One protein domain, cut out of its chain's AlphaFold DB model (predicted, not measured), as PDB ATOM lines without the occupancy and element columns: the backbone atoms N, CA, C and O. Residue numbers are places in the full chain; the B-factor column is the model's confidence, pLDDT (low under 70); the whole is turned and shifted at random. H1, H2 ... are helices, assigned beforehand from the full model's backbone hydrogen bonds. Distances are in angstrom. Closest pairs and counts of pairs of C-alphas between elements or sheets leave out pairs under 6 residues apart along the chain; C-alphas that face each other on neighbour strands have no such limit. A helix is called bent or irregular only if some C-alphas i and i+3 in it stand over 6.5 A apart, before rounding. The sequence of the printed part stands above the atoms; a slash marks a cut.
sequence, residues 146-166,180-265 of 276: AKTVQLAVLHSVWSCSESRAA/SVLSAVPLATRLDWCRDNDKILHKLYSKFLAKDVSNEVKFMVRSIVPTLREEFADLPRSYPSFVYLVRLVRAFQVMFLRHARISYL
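What this domain is: This is residues 146 to 166 and 180 to 265 of the 276 residues of an uncharacterized protein of fungal sp. No.11243 (UniProt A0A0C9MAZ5). This is a small, loosely closed bundle of three helices, H1, H4 and H5, side by side, with H3 across one end and the short H2 packed beside that same end. One long helical arm, residues 244 to 265, of which 244 to 263 belong to H6, sticks out from this body and makes the length of the whole. The printed part has 107 residues with six named helices, H1 to H6 in order, and no named strand: its class is all helix. It is loose, with a radius of gyration of the C-alphas of 17.4 A, and elongated, spanning 61 by 34 by 27 A.

How they stand to each other: Start with H1, residues 146 to 159, the hub, which touches three helices. Its residues 148 to 152 touch H2, residues 180 to 184; the closest C-alphas, of Val 149 and Leu 182, are 6.4 A apart. Its residues 146 to 149 touch H3, residues 187 to 196, only just about perpendicular at 72 degrees; C-alphas 146 and 193 are the closest, 6.1 A apart. Its residues 153 to 157 touch H4, residues 198 to 208, at a shallow tilt of 28 degrees, the same way; the closest C-alphas are those of Val 157 and Leu 204, 4.8 A apart. Look next at H5, residues 215 to 227, only just irregular: C-alphas 223 and 226 are 6.6 A apart. H4 and H5 form a helical hairpin and only just touch, with 3 pairs of C-alphas within 8 A, closest at Phe 208 and Lys 218, 5.8 A. H1 and H5 are close but not clearly touching, at a shallow tilt of 20 degrees, opposite ways; C-alphas 156 and 221 come closest, at 6.8 A. H6, residues 241 to 263, touches no helix but is near H5. Every O i to N i+4 pair is within hydrogen-bond range in H1, H2, H3, H4 and H6; in H5, 6 of 9 are.

Where its parts are: Find C-alpha 146 at (-15.884, -53.478, -7.967); from there H1 runs 19.9 A to C-alpha 159. H2 covers 6.8 A, H3 14.6 A, H4 15.3 A and H5 19.5 A. H6 starts with C-alpha 241 at (-0.355, -30.260, 0.792) and runs 29.4 A to C-alpha 263 at (13.651, -35.258, 26.108).

The domain as a whole: The two C-alphas farthest apart, of Lys 199 and Leu 265, are 60.7 A from each other. Residues 167 to 179 are not printed, and C-alphas 166 and 180 stand 21.2 A apart across the cut. The link from H5 to H6, 13 residues, is long. The mean pLDDT of the printed part is 70.5; residues 162 to 166 and 230 to 265 are under 70.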
ATOM      1  N   ALA A 146     -14.833 -54.331  -7.408       91.19
ATOM      2  CA  ALA A 146     -15.884 -53.478  -7.967       91.19
ATOM      3  C   ALA A 146     -16.922 -53.040  -6.912       91.19
ATOM      4  O   ALA A 146     -17.373 -51.897  -6.920       91.19
ATOM      5  N   LYS A 147     -17.269 -53.920  -5.959       90.31
ATOM      6  CA  LYS A 147     -18.188 -53.585  -4.856       90.31
ATOM      7  C   LYS A 147     -17.553 -52.617  -3.859       90.31
ATOM      8  O   LYS A 147     -18.248 -51.751  -3.340       90.31
ATOM      9  N   THR A 148     -16.249 -52.725  -3.627       92.56
ATOM     10  CA  THR A 148     -15.496 -51.766  -2.805       92.56
ATOM     11  C   THR A 148     -15.494 -50.373  -3.433       92.56
ATOM     12  O   THR A 148     -15.773 -49.393  -2.744       92.56
ATOM     13  N   VAL A 149     -15.266 -50.275  -4.750       92.94
ATOM     14  CA  VAL A 149     -15.363 -48.996  -5.480       92.94
ATOM     15  C   VAL A 149     -16.780 -48.432  -5.389       92.94
ATOM     16  O   VAL A 149     -16.953 -47.276  -5.008       92.94
ATOM     17  N   GLN A 150     -17.796 -49.258  -5.658       92.25
ATOM     18  CA  GLN A 150     -19.204 -48.884  -5.522       92.25
ATOM     19  C   GLN A 150     -19.505 -48.296  -4.140       92.25
ATOM     20  O   GLN A 150     -20.111 -47.229  -4.052       92.25
ATOM     21  N   LEU A 151     -19.091 -48.980  -3.071       91.56
ATOM     22  CA  LEU A 151     -19.323 -48.552  -1.694       91.56
ATOM     23  C   LEU A 151     -18.704 -47.176  -1.424       91.56
ATOM     24  O   LEU A 151     -19.390 -46.273  -0.950       91.56
ATOM     25  N   ALA A 152     -17.434 -46.998  -1.787       92.00
ATOM     26  CA  ALA A 152     -16.709 -45.746  -1.599       92.00
ATOM     27  C   ALA A 152     -17.334 -44.572  -2.375       92.00
ATOM     28  O   ALA A 152     -17.478 -43.463  -1.850       92.00
ATOM     29  N   VAL A 153     -17.752 -44.811  -3.620       92.06
ATOM     30  CA  VAL A 153     -18.395 -43.786  -4.452       92.06
ATOM     31  C   VAL A 153     -19.782 -43.437  -3.917       92.06
ATOM     32  O   VAL A 153     -20.113 -42.257  -3.822       92.06
ATOM     33  N   LEU A 154     -20.589 -44.427  -3.524       90.94
ATOM     34  CA  LEU A 154     -21.909 -44.177  -2.939       90.94
ATOM     35  C   LEU A 154     -21.817 -43.410  -1.619       90.94
ATOM     36  O   LEU A 154     -22.583 -42.466  -1.425       90.94
ATOM     37  N   HIS A 155     -20.848 -43.746  -0.769       89.94
ATOM     38  CA  HIS A 155     -20.592 -43.002   0.457       89.94
ATOM     39  C   HIS A 155     -20.203 -41.544   0.163       89.94
ATOM     40  O   HIS A 155     -20.708 -40.621   0.800       89.94
ATOM     41  N   SER A 156     -19.377 -41.311  -0.863       90.94
ATOM     42  CA  SER A 156     -19.020 -39.956  -1.308       90.94
ATOM     43  C   SER A 156     -20.242 -39.176  -1.811       90.94
ATOM     44  O   SER A 156     -20.426 -38.011  -1.471       90.94
ATOM     45  N   VAL A 157     -21.126 -39.823  -2.581       90.81
ATOM     46  CA  VAL A 157     -22.393 -39.228  -3.051       90.81
ATOM     47  C   VAL A 157     -23.281 -38.860  -1.865       90.81
ATOM     48  O   VAL A 157     -23.934 -37.814  -1.873       90.81
ATOM     49  N   TRP A 158     -23.346 -39.735  -0.863       87.69
ATOM     50  CA  TRP A 158     -24.138 -39.509   0.335       87.69
ATOM     51  C   TRP A 158     -23.571 -38.374   1.189       87.69
ATOM     52  O   TRP A 158     -24.339 -37.502   1.583       87.69
ATOM     53  N   SER A 159     -22.250 -38.306   1.355       87.69
ATOM     54  CA  SER A 159     -21.550 -37.238   2.086       87.69
ATOM     55  C   SER A 159     -21.814 -35.843   1.504       87.69
ATOM     56  O   SER A 159     -21.810 -34.854   2.225       87.69
ATOM     57  N   CYS A 160     -22.098 -35.757   0.200       87.81
ATOM     58  CA  CYS A 160     -22.513 -34.525  -0.478       87.81
ATOM     59  C   CYS A 160     -24.030 -34.248  -0.409       87.81
ATOM     60  O   CYS A 160     -24.537 -33.474  -1.213       87.81
ATOM     61  N   SER A 161     -24.800 -34.939   0.434       84.94
ATOM     62  CA  SER A 161     -26.260 -34.775   0.521       84.94
ATOM     63  C   SER A 161     -26.655 -34.017   1.786       84.94
ATOM     64  O   SER A 161     -26.181 -34.360   2.861       84.94
ATOM     65  N   GLU A 162     -27.605 -33.083   1.680       62.28
ATOM     66  CA  GLU A 162     -28.113 -32.207   2.765       62.28
ATOM     67  C   GLU A 162     -28.798 -32.921   3.957       62.28
ATOM     68  O   GLU A 162     -29.456 -32.291   4.779       62.28
ATOM     69  N   SER A 163     -28.689 -34.242   4.099       53.19
ATOM     70  CA  SER A 163     -29.568 -35.009   4.992       53.19
ATOM     71  C   SER A 163     -29.082 -35.166   6.437       53.19
ATOM     72  O   SER A 163     -29.673 -35.955   7.178       53.19
ATOM     73  N   ARG A 164     -28.033 -34.473   6.889       51.53
ATOM     74  CA  ARG A 164     -27.582 -34.640   8.276       51.53
ATOM     75  C   ARG A 164     -27.097 -33.317   8.855       51.53
ATOM     76  O   ARG A 164     -26.237 -32.662   8.281       51.53
ATOM     77  N   ALA A 165     -27.575 -33.008  10.058       52.84
ATOM     78  CA  ALA A 165     -26.822 -32.231  11.039       52.84
ATOM     79  C   ALA A 165     -25.605 -33.057  11.520       52.84
ATOM     80  O   ALA A 165     -25.435 -33.280  12.714       52.84
ATOM     81  N   ALA A 166     -24.845 -33.631  10.580       62.47
ATOM     82  CA  ALA A 166     -23.626 -34.365  10.874       62.47
ATOM     83  C   ALA A 166     -22.530 -33.360  11.182       62.47
ATOM     84  O   ALA A 166     -22.462 -32.297  10.559       62.47
ATOM     85  N   SER A 180      -8.499 -43.524   1.239       86.12
ATOM     86  CA  SER A 180      -7.538 -44.575   1.608       86.12
ATOM     87  C   SER A 180      -7.945 -45.937   1.037       86.12
ATOM     88  O   SER A 180      -7.144 -46.591   0.363       86.12
ATOM     89  N   VAL A 181      -9.206 -46.335   1.218       90.62
ATOM     90  CA  VAL A 181      -9.764 -47.590   0.690       90.62
ATOM     91  C   VAL A 181      -9.704 -47.629  -0.838       90.62
ATOM     92  O   VAL A 181      -9.245 -48.618  -1.408       90.62
ATOM     93  N   LEU A 182     -10.093 -46.546  -1.520       90.50
ATOM     94  CA  LEU A 182     -10.016 -46.470  -2.983       90.50
ATOM     95  C   LEU A 182      -8.584 -46.567  -3.503       90.50
ATOM     96  O   LEU A 182      -8.373 -47.129  -4.576       90.50
ATOM     97  N   SER A 183      -7.601 -46.037  -2.772       87.81
ATOM     98  CA  SER A 183      -6.192 -46.125  -3.171       87.81
ATOM     99  C   SER A 183      -5.637 -47.554  -3.144       87.81
ATOM    100  O   SER A 183      -4.703 -47.844  -3.885       87.81
ATOM    101  N   ALA A 184      -6.238 -48.451  -2.353       88.75
ATOM    102  CA  ALA A 184      -5.871 -49.866  -2.318       88.75
ATOM    103  C   ALA A 184      -6.453 -50.678  -3.488       88.75
ATOM    104  O   ALA A 184      -5.978 -51.781  -3.753       88.75
ATOM    105  N   VAL A 185      -7.457 -50.156  -4.202       92.06
ATOM    106  CA  VAL A 185      -8.013 -50.810  -5.393       92.06
ATOM    107  C   VAL A 185      -7.178 -50.434  -6.629       92.06
ATOM    108  O   VAL A 185      -6.952 -49.243  -6.869       92.06
ATOM    109  N   PRO A 186      -6.750 -51.403  -7.466       91.19
ATOM    110  CA  PRO A 186      -6.006 -51.119  -8.688       91.19
ATOM    111  C   PRO A 186      -6.703 -50.093  -9.589       91.19
ATOM    112  O   PRO A 186      -7.924 -50.116  -9.764       91.19
ATOM    113  N   LEU A 187      -5.919 -49.204 -10.209       86.94
ATOM    114  CA  LEU A 187      -6.442 -48.164 -11.104       86.94
ATOM    115  C   LEU A 187      -7.294 -48.751 -12.238       86.94
ATOM    116  O   LEU A 187      -8.400 -48.270 -12.450       86.94
ATOM    117  N   ALA A 188      -6.833 -49.823 -12.890       89.25
ATOM    118  CA  ALA A 188      -7.572 -50.478 -13.970       89.25
ATOM    119  C   ALA A 188      -8.995 -50.880 -13.542       89.25
ATOM    120  O   ALA A 188      -9.964 -50.540 -14.211       89.25
ATOM    121  N   THR A 189      -9.138 -51.498 -12.366       91.44
ATOM    122  CA  THR A 189     -10.442 -51.904 -11.827       91.44
ATOM    123  C   THR A 189     -11.347 -50.712 -11.521       91.44
ATOM    124  O   THR A 189     -12.551 -50.780 -11.760       91.44
ATOM    125  N   ARG A 190     -10.785 -49.608 -11.011       91.38
ATOM    126  CA  ARG A 190     -11.547 -48.371 -10.776       91.38
ATOM    127  C   ARG A 190     -12.053 -47.775 -12.086       91.38
ATOM    128  O   ARG A 190     -13.224 -47.420 -12.160       91.38
ATOM    129  N   LEU A 191     -11.201 -47.710 -13.110       89.25
ATOM    130  CA  LEU A 191     -11.558 -47.179 -14.427       89.25
ATOM    131  C   LEU A 191     -12.615 -48.041 -15.129       89.25
ATOM    132  O   LEU A 191     -13.569 -47.495 -15.680       89.25
ATOM    133  N   ASP A 192     -12.487 -49.369 -15.069       90.81
ATOM    134  CA  ASP A 192     -13.485 -50.284 -15.628       90.81
ATOM    135  C   ASP A 192     -14.834 -50.135 -14.915       90.81
ATOM    136  O   ASP A 192     -15.856 -49.951 -15.573       90.81
ATOM    137  N   TRP A 193     -14.847 -50.085 -13.575       93.25
ATOM    138  CA  TRP A 193     -16.081 -49.818 -12.830       93.25
ATOM    139  C   TRP A 193     -16.698 -48.468 -13.220       93.25
ATOM    140  O   TRP A 193     -17.913 -48.373 -13.392       93.25
ATOM    141  N   CYS A 194     -15.879 -47.427 -13.400       90.69
ATOM    142  CA  CYS A 194     -16.349 -46.099 -13.795       90.69
ATOM    143  C   CYS A 194     -17.009 -46.093 -15.178       90.69
ATOM    144  O   CYS A 194     -18.007 -45.397 -15.362       90.69
ATOM    145  N   ARG A 195     -16.488 -46.882 -16.127       89.81
ATOM    146  CA  ARG A 195     -17.067 -47.041 -17.469       89.81
ATOM    147  C   ARG A 195     -18.493 -47.589 -17.404       89.81
ATOM    148  O   ARG A 195     -19.371 -47.097 -18.107       89.81
ATOM    149  N   ASP A 196     -18.727 -48.544 -16.510       91.44
ATOM    150  CA  ASP A 196     -20.020 -49.223 -16.375       91.44
ATOM    151  C   ASP A 196     -21.023 -48.455 -15.489       91.44
ATOM    152  O   ASP A 196     -22.225 -48.726 -15.522       91.44
ATOM    153  N   ASN A 197     -20.558 -47.478 -14.698       91.88
ATOM    154  CA  ASN A 197     -21.346 -46.805 -13.653       91.88
ATOM    155  C   ASN A 197     -21.431 -45.278 -13.824       91.88
ATOM    156  O   ASN A 197     -21.594 -44.534 -12.852       91.88
ATOM    157  N   ASP A 198     -21.392 -44.802 -15.068       87.81
ATOM    158  CA  ASP A 198     -21.394 -43.377 -15.425       87.81
ATOM    159  C   ASP A 198     -22.551 -42.576 -14.787       87.81
ATOM    160  O   ASP A 198     -22.358 -41.469 -14.289       87.81
ATOM    161  N   LYS A 199     -23.743 -43.177 -14.650       90.75
ATOM    162  CA  LYS A 199     -24.894 -42.550 -13.963       90.75
ATOM    163  C   LYS A 199     -24.612 -42.204 -12.497       90.75
ATOM    164  O   LYS A 199     -25.069 -41.171 -12.004       90.75
ATOM    165  N   ILE A 200     -23.894 -43.070 -11.780       90.44
ATOM    166  CA  ILE A 200     -23.549 -42.847 -10.368       90.44
ATOM    167  C   ILE A 200     -22.479 -41.763 -10.267       90.44
ATOM    168  O   ILE A 200     -22.571 -40.898  -9.398       90.44
ATOM    169  N   LEU A 201     -21.511 -41.765 -11.182       89.19
ATOM    170  CA  LEU A 201     -20.495 -40.721 -11.256       89.19
ATOM    171  C   LEU A 201     -21.119 -39.360 -11.550       89.19
ATOM    172  O   LEU A 201     -20.866 -38.414 -10.814       89.19
ATOM    173  N   HIS A 202     -22.014 -39.259 -12.533       88.19
ATOM    174  CA  HIS A 202     -22.768 -38.031 -12.787       88.19
ATOM    175  C   HIS A 202     -23.527 -37.538 -11.554       88.19
ATOM    176  O   HIS A 202     -23.557 -36.335 -11.297       88.19
ATOM    177  N   LYS A 203     -24.092 -38.453 -10.758       90.81
ATOM    178  CA  LYS A 203     -24.746 -38.116  -9.489       90.81
ATOM    179  C   LYS A 203     -23.759 -37.613  -8.430       90.81
ATOM    180  O   LYS A 203     -24.089 -36.684  -7.701       90.81
ATOM    181  N   LEU A 204     -22.566 -38.203  -8.325       89.94
ATOM    182  CA  LEU A 204     -21.504 -37.683  -7.459       89.94
ATOM    183  C   LEU A 204     -21.109 -36.268  -7.898       89.94
ATOM    184  O   LEU A 204     -21.046 -35.362  -7.070       89.94
ATOM    185  N   TYR A 205     -20.903 -36.079  -9.203       86.62
ATOM    186  CA  TYR A 205     -20.492 -34.803  -9.770       86.62
ATOM    187  C   TYR A 205     -21.527 -33.705  -9.541       86.62
ATOM    188  O   TYR A 205     -21.182 -32.621  -9.077       86.62
ATOM    189  N   SER A 206     -22.802 -33.991  -9.806       88.19
ATOM    190  CA  SER A 206     -23.871 -33.015  -9.606       88.19
ATOM    191  C   SER A 206     -24.013 -32.606  -8.142       88.19
ATOM    192  O   SER A 206     -24.194 -31.424  -7.865       88.19
ATOM    193  N   LYS A 207     -23.866 -33.553  -7.204       88.00
ATOM    194  CA  LYS A 207     -23.947 -33.262  -5.770       88.00
ATOM    195  C   LYS A 207     -22.744 -32.497  -5.243       88.00
ATOM    196  O   LYS A 207     -22.927 -31.523  -4.528       88.00
ATOM    197  N   PHE A 208     -21.517 -32.874  -5.601       83.69
ATOM    198  CA  PHE A 208     -20.345 -32.143  -5.099       83.69
ATOM    199  C   PHE A 208     -20.275 -30.705  -5.653       83.69
ATOM    200  O   PHE A 208     -19.742 -29.817  -4.994       83.69
ATOM    201  N   LEU A 209     -20.828 -30.454  -6.845       84.62
ATOM    202  CA  LEU A 209     -20.913 -29.110  -7.428       84.62
ATOM    203  C   LEU A 209     -22.078 -28.274  -6.877       84.62
ATOM    204  O   LEU A 209     -22.160 -27.081  -7.185       84.62
ATOM    205  N   ALA A 210     -22.966 -28.865  -6.076       85.75
ATOM    206  CA  ALA A 210     -24.101 -28.164  -5.498       85.75
ATOM    207  C   ALA A 210     -23.627 -27.057  -4.533       85.75
ATOM    208  O   ALA A 210     -22.558 -27.143  -3.917       85.75
ATOM    209  N   LYS A 211     -24.359 -25.940  -4.463       79.56
ATOM    210  CA  LYS A 211     -23.899 -24.726  -3.754       79.56
ATOM    211  C   LYS A 211     -23.909 -24.893  -2.234       79.56
ATOM    212  O   LYS A 211     -23.059 -24.323  -1.563       79.56
ATOM    213  N   ASP A 212     -24.841 -25.695  -1.758       83.38
ATOM    214  CA  ASP A 212     -25.172 -26.076  -0.387       83.38
ATOM    215  C   ASP A 212     -24.145 -26.998   0.285       83.38
ATOM    216  O   ASP A 212     -24.025 -26.994   1.507       83.38
ATOM    217  N   VAL A 213     -23.341 -27.738  -0.483       83.50
ATOM    218  CA  VAL A 213     -22.292 -28.592   0.094       83.50
ATOM    219  C   VAL A 213     -21.127 -27.741   0.612       83.50
ATOM    220  O   VAL A 213     -20.639 -26.846  -0.093       83.50
ATOM    221  N   SER A 214     -20.645 -28.040   1.822       84.38
ATOM    222  CA  SER A 214     -19.535 -27.320   2.456       84.38
ATOM    223  C   SER A 214     -18.235 -27.404   1.643       84.38
ATOM    224  O   SER A 214     -18.004 -28.338   0.866       84.38
ATOM    225  N   ASN A 215     -17.363 -26.404   1.800       81.19
ATOM    226  CA  ASN A 215     -16.102 -26.348   1.058       81.19
ATOM    227  C   ASN A 215     -15.138 -27.463   1.487       81.19
ATOM    228  O   ASN A 215     -14.389 -27.972   0.657       81.19
ATOM    229  N   GLU A 216     -15.198 -27.869   2.750       82.06
ATOM    230  CA  GLU A 216     -14.427 -28.953   3.349       82.06
ATOM    231  C   GLU A 216     -14.785 -30.289   2.693       82.06
ATOM    232  O   GLU A 216     -13.911 -30.994   2.185       82.06
ATOM    233  N   VAL A 217     -16.082 -30.601   2.589       84.50
ATOM    234  CA  VAL A 217     -16.564 -31.821   1.925       84.50
ATOM    235  C   VAL A 217     -16.228 -31.794   0.433       84.50
ATOM    236  O   VAL A 217     -15.714 -32.777  -0.106       84.50
ATOM    237  N   LYS A 218     -16.424 -30.651  -0.241       82.81
ATOM    238  CA  LYS A 218     -16.020 -30.463  -1.647       82.81
ATOM    239  C   LYS A 218     -14.533 -30.715  -1.860       82.81
ATOM    240  O   LYS A 218     -14.152 -31.338  -2.850       82.81
ATOM    241  N   PHE A 219     -13.695 -30.219  -0.957       81.31
ATOM    242  CA  PHE A 219     -12.252 -30.409  -1.014       81.31
ATOM    243  C   PHE A 219     -11.883 -31.884  -0.847       81.31
ATOM    244  O   PHE A 219     -11.118 -32.421  -1.649       81.31
ATOM    245  N   MET A 220     -12.492 -32.564   0.125       82.94
ATOM    246  CA  MET A 220     -12.283 -33.993   0.338       82.94
ATOM    247  C   MET A 220     -12.683 -34.819  -0.889       82.94
ATOM    248  O   MET A 220     -11.888 -35.619  -1.379       82.94
ATOM    249  N   VAL A 221     -13.859 -34.575  -1.470       85.06
ATOM    250  CA  VAL A 221     -14.313 -35.282  -2.679       85.06
ATOM    251  C   VAL A 221     -13.434 -34.976  -3.896       85.06
ATOM    252  O   VAL A 221     -13.163 -35.873  -4.696       85.06
ATOM    253  N   ARG A 222     -12.893 -33.757  -4.016       81.06
ATOM    254  CA  ARG A 222     -11.905 -33.418  -5.059       81.06
ATOM    255  C   ARG A 222     -10.613 -34.225  -4.957       81.06
ATOM    256  O   ARG A 222      -9.958 -34.400  -5.976       81.06
ATOM    257  N   SER A 223     -10.251 -34.736  -3.780       78.62
ATOM    258  CA  SER A 223      -9.115 -35.661  -3.642       78.62
ATOM    259  C   SER A 223      -9.436 -37.078  -4.138       78.62
ATOM    260  O   SER A 223      -8.540 -37.794  -4.578       78.62
ATOM    261  N   ILE A 224     -10.716 -37.462  -4.135       84.69
ATOM    262  CA  ILE A 224     -11.209 -38.780  -4.561       84.69
ATOM    263  C   ILE A 224     -11.426 -38.835  -6.078       84.69
ATOM    264  O   ILE A 224     -11.038 -39.809  -6.721       84.69
ATOM    265  N   VAL A 225     -12.014 -37.793  -6.669       83.00
ATOM    266  CA  VAL A 225     -12.392 -37.739  -8.097       83.00
ATOM    267  C   VAL A 225     -11.249 -38.109  -9.068       83.00
ATOM    268  O   VAL A 225     -11.479 -38.959  -9.932       83.00
ATOM    269  N   PRO A 226     -10.015 -37.583  -8.928       77.25
ATOM    270  CA  PRO A 226      -8.906 -37.914  -9.829       77.25
ATOM    271  C   PRO A 226      -8.498 -39.387  -9.770       77.25
ATOM    272  O   PRO A 226      -7.854 -39.898 -10.677       77.25
ATOM    273  N   THR A 227      -8.866 -40.085  -8.692       80.38
ATOM    274  CA  THR A 227      -8.593 -41.515  -8.529       80.38
ATOM    275  C   THR A 227      -9.593 -42.405  -9.279       80.38
ATOM    276  O   THR A 227      -9.358 -43.606  -9.417       80.38
ATOM    277  N   LEU A 228     -10.697 -41.818  -9.760       80.44
ATOM    278  CA  LEU A 228     -11.796 -42.489 -10.457       80.44
ATOM    279  C   LEU A 228     -11.815 -42.179 -11.961       80.44
ATOM    280  O   LEU A 228     -12.230 -43.029 -12.745       80.44
ATOM    281  N   ARG A 229     -11.371 -40.989 -12.391       71.25
ATOM    282  CA  ARG A 229     -11.352 -40.604 -13.812       71.25
ATOM    283  C   ARG A 229     -10.153 -39.716 -14.142       71.25
ATOM    284  O   ARG A 229      -9.885 -38.749 -13.433       71.25
ATOM    285  N   GLU A 230      -9.481 -40.012 -15.253       59.03
ATOM    286  CA  GLU A 230      -8.328 -39.237 -15.738       59.03
ATOM    287  C   GLU A 230      -8.714 -37.848 -16.274       59.03
ATOM    288  O   GLU A 230      -7.916 -36.921 -16.173       59.03
ATOM    289  N   GLU A 231      -9.955 -37.666 -16.749       51.00
ATOM    290  CA  GLU A 231     -10.479 -36.408 -17.330       51.00
ATOM    291  C   GLU A 231     -10.421 -35.186 -16.394       51.00
ATOM    292  O   GLU A 231     -10.621 -34.057 -16.830       51.00
ATOM    293  N   PHE A 232     -10.129 -35.386 -15.108       47.78
ATOM    294  CA  PHE A 232      -9.996 -34.324 -14.111       47.78
ATOM    295  C   PHE A 232      -8.564 -34.147 -13.589       47.78
ATOM    296  O   PHE A 232      -8.354 -33.424 -12.614       47.78
ATOM    297  N   ALA A 233      -7.566 -34.750 -14.244       47.56
ATOM    298  CA  ALA A 233      -6.156 -34.462 -13.981       47.56
ATOM    299  C   ALA A 233      -5.810 -32.968 -14.170       47.56
ATOM    300  O   ALA A 233      -4.865 -32.495 -13.532       47.56
ATOM    301  N   ASP A 234      -6.614 -32.260 -14.977       40.78
ATOM    302  CA  ASP A 234      -6.482 -30.844 -15.345       40.78
ATOM    303  C   ASP A 234      -7.271 -29.871 -14.450       40.78
ATOM    304  O   ASP A 234      -7.150 -28.652 -14.606       40.78
ATOM    305  N   LEU A 235      -8.058 -30.355 -13.475       42.50
ATOM    306  CA  LEU A 235      -8.511 -29.466 -12.400       42.50
ATOM    307  C   LEU A 235      -7.259 -28.952 -11.686       42.50
ATOM    308  O   LEU A 235      -6.388 -29.770 -11.373       42.50
ATOM    309  N   PRO A 236      -7.134 -27.636 -11.421       38.22
ATOM    310  CA  PRO A 236      -5.931 -27.098 -10.814       38.22
ATOM    311  C   PRO A 236      -5.651 -27.887  -9.541       38.22
ATOM    312  O   PRO A 236      -6.417 -27.820  -8.576       38.22
ATOM    313  N   ARG A 237      -4.546 -28.645  -9.559       43.78
ATOM    314  CA  ARG A 237      -3.939 -29.312  -8.402       43.78
ATOM    315  C   ARG A 237      -3.389 -28.240  -7.466       43.78
ATOM    316  O   ARG A 237      -2.204 -28.207  -7.153       43.78
ATOM    317  N   SER A 238      -4.227 -27.293  -7.071       39.38
ATOM    318  CA  SER A 238      -3.892 -26.375  -6.011       39.38
ATOM    319  C   SER A 238      -3.987 -27.206  -4.740       39.38
ATOM    320  O   SER A 238      -5.073 -27.550  -4.281       39.38
ATOM    321  N   TYR A 239      -2.800 -27.565  -4.253       40.62
ATOM    322  CA  TYR A 239      -2.497 -28.176  -2.963       40.62
ATOM    323  C   TYR A 239      -2.526 -29.717  -2.901       40.62
ATOM    324  O   TYR A 239      -3.481 -30.318  -2.417       40.62
ATOM    325  N   PRO A 240      -1.380 -30.367  -3.207       38.19
ATOM    326  CA  PRO A 240      -1.033 -31.686  -2.662       38.19
ATOM    327  C   PRO A 240      -0.871 -31.667  -1.131       38.19
ATOM    328  O   PRO A 240      -0.645 -32.699  -0.506       38.19
ATOM    329  N   SER A 241      -0.928 -30.489  -0.514       46.41
ATOM    330  CA  SER A 241      -0.355 -30.260   0.792       46.41
ATOM    331  C   SER A 241      -1.320 -30.390   1.950       46.41
ATOM    332  O   SER A 241      -0.769 -30.496   3.017       46.41
ATOM    333  N   PHE A 242      -2.660 -30.443   1.838       39.47
ATOM    334  CA  PHE A 242      -3.518 -30.523   3.047       39.47
ATOM    335  C   PHE A 242      -3.760 -31.944   3.564       39.47
ATOM    336  O   PHE A 242      -3.648 -32.158   4.755       39.47
ATOM    337  N   VAL A 243      -4.003 -32.952   2.718       41.41
ATOM    338  CA  VAL A 243      -4.087 -34.355   3.197       41.41
ATOM    339  C   VAL A 243      -2.714 -34.838   3.667       41.41
ATOM    340  O   VAL A 243      -2.608 -35.500   4.699       41.41
ATOM    341  N   TYR A 244      -1.651 -34.433   2.958       41.56
ATOM    342  CA  TYR A 244      -0.291 -34.574   3.463       41.56
ATOM    343  C   TYR A 244      -0.059 -33.698   4.693       41.56
ATOM    344  O   TYR A 244       0.485 -34.244   5.624       41.56
ATOM    345  N   LEU A 245      -0.496 -32.433   4.791       38.88
ATOM    346  CA  LEU A 245      -0.320 -31.606   6.004       38.88
ATOM    347  C   LEU A 245      -1.069 -32.205   7.173       38.88
ATOM    348  O   LEU A 245      -0.540 -32.169   8.253       38.88
ATOM    349  N   VAL A 246      -2.285 -32.709   7.016       42.41
ATOM    350  CA  VAL A 246      -3.061 -33.272   8.121       42.41
ATOM    351  C   VAL A 246      -2.382 -34.549   8.591       42.41
ATOM    352  O   VAL A 246      -2.171 -34.716   9.786       42.41
ATOM    353  N   ARG A 247      -1.930 -35.408   7.669       44.41
ATOM    354  CA  ARG A 247      -1.126 -36.592   8.013       44.41
ATOM    355  C   ARG A 247       0.251 -36.233   8.571       44.41
ATOM    356  O   ARG A 247       0.717 -36.913   9.471       44.41
ATOM    357  N   LEU A 248       0.889 -35.181   8.069       41.44
ATOM    358  CA  LEU A 248       2.217 -34.706   8.456       41.44
ATOM    359  C   LEU A 248       2.138 -33.977   9.796       41.44
ATOM    360  O   LEU A 248       2.947 -34.258  10.650       41.44
ATOM    361  N   VAL A 249       1.144 -33.128  10.037       44.81
ATOM    362  CA  VAL A 249       0.845 -32.467  11.316       44.81
ATOM    363  C   VAL A 249       0.474 -33.511  12.355       44.81
ATOM    364  O   VAL A 249       1.049 -33.466  13.433       44.81
ATOM    365  N   ARG A 250      -0.370 -34.504  12.033       45.28
ATOM    366  CA  ARG A 250      -0.627 -35.641  12.934       45.28
ATOM    367  C   ARG A 250       0.664 -36.434  13.198       45.28
ATOM    368  O   ARG A 250       1.015 -36.660  14.348       45.28
ATOM    369  N   ALA A 251       1.455 -36.755  12.171       43.06
ATOM    370  CA  ALA A 251       2.743 -37.440  12.332       43.06
ATOM    371  C   ALA A 251       3.786 -36.614  13.114       43.06
ATOM    372  O   ALA A 251       4.550 -37.182  13.891       43.06
ATOM    373  N   PHE A 252       3.807 -35.288  12.953       39.19
ATOM    374  CA  PHE A 252       4.662 -34.360  13.695       39.19
ATOM    375  C   PHE A 252       4.178 -34.204  15.129       39.19
ATOM    376  O   PHE A 252       5.018 -34.194  16.013       39.19
ATOM    377  N   GLN A 253       2.872 -34.145  15.395       40.75
ATOM    378  CA  GLN A 253       2.321 -34.169  16.754       40.75
ATOM    379  C   GLN A 253       2.723 -35.466  17.466       40.75
ATOM    380  O   GLN A 253       3.243 -35.415  18.578       40.75
ATOM    381  N   VAL A 254       2.619 -36.615  16.794       41.38
ATOM    382  CA  VAL A 254       3.050 -37.919  17.327       41.38
ATOM    383  C   VAL A 254       4.567 -37.981  17.536       41.38
ATOM    384  O   VAL A 254       5.028 -38.423  18.589       41.38
ATOM    385  N   MET A 255       5.373 -37.510  16.578       40.72
ATOM    386  CA  MET A 255       6.833 -37.437  16.725       40.72
ATOM    387  C   MET A 255       7.253 -36.469  17.830       40.72
ATOM    388  O   MET A 255       8.174 -36.780  18.581       40.72
ATOM    389  N   PHE A 256       6.584 -35.326  17.957       39.41
ATOM    390  CA  PHE A 256       6.858 -34.316  18.973       39.41
ATOM    391  C   PHE A 256       6.489 -34.830  20.364       39.41
ATOM    392  O   PHE A 256       7.277 -34.670  21.286       39.41
ATOM    393  N   LEU A 257       5.376 -35.554  20.516       41.59
ATOM    394  CA  LEU A 257       5.018 -36.238  21.764       41.59
ATOM    395  C   LEU A 257       6.002 -37.368  22.107       41.59
ATOM    396  O   LEU A 257       6.385 -37.528  23.268       41.59
ATOM    397  N   ARG A 258       6.483 -38.113  21.100       40.59
ATOM    398  CA  ARG A 258       7.521 -39.146  21.260       40.59
ATOM    399  C   ARG A 258       8.862 -38.539  21.679       40.59
ATOM    400  O   ARG A 258       9.521 -39.093  22.554       40.59
ATOM    401  N   HIS A 259       9.249 -37.401  21.101       37.91
ATOM    402  CA  HIS A 259      10.501 -36.724  21.433       37.91
ATOM    403  C   HIS A 259      10.409 -35.974  22.762       37.91
ATOM    404  O   HIS A 259      11.337 -36.072  23.549       37.91
ATOM    405  N   ALA A 260       9.283 -35.329  23.076       39.12
ATOM    406  CA  ALA A 260       9.046 -34.679  24.362       39.12
ATOM    407  C   ALA A 260       9.106 -35.687  25.520       39.12
ATOM    408  O   ALA A 260       9.757 -35.411  26.520       39.12
ATOM    409  N   ARG A 261       8.544 -36.899  25.368       40.78
ATOM    410  CA  ARG A 261       8.679 -37.975  26.373       40.78
ATOM    411  C   ARG A 261      10.109 -38.502  26.536       40.78
ATOM    412  O   ARG A 261      10.452 -38.941  27.628       40.78
ATOM    413  N   ILE A 262      10.934 -38.460  25.486       38.78
ATOM    414  CA  ILE A 262      12.352 -38.866  25.539       38.78
ATOM    415  C   ILE A 262      13.242 -37.719  26.065       38.78
ATOM    416  O   ILE A 262      14.237 -37.971  26.738       38.78
ATOM    417  N   SER A 263      12.857 -36.462  25.828       34.97
ATOM    418  CA  SER A 263      13.651 -35.258  26.108       34.97
ATOM    419  C   SER A 263      13.363 -34.586  27.458       34.97
ATOM    420  O   SER A 263      13.976 -33.564  27.757       34.97
ATOM    421  N   TYR A 264      12.534 -35.171  28.335       32.97
ATOM    422  CA  TYR A 264      12.530 -34.787  29.762       32.97
ATOM    423  C   TYR A 264      13.850 -35.142  30.484       32.97
ATOM    424  O   TYR A 264      14.026 -34.826  31.659       32.97
ATOM    425  N   LEU A 265      14.818 -35.724  29.769       37.53
ATOM    426  CA  LEU A 265      16.241 -35.612  30.063       37.53
ATOM    427  C   LEU A 265      16.854 -34.513  29.169       37.53
ATOM    428  O   LEU A 265      17.176 -34.740  28.007       37.53
TER     429      LEU A 265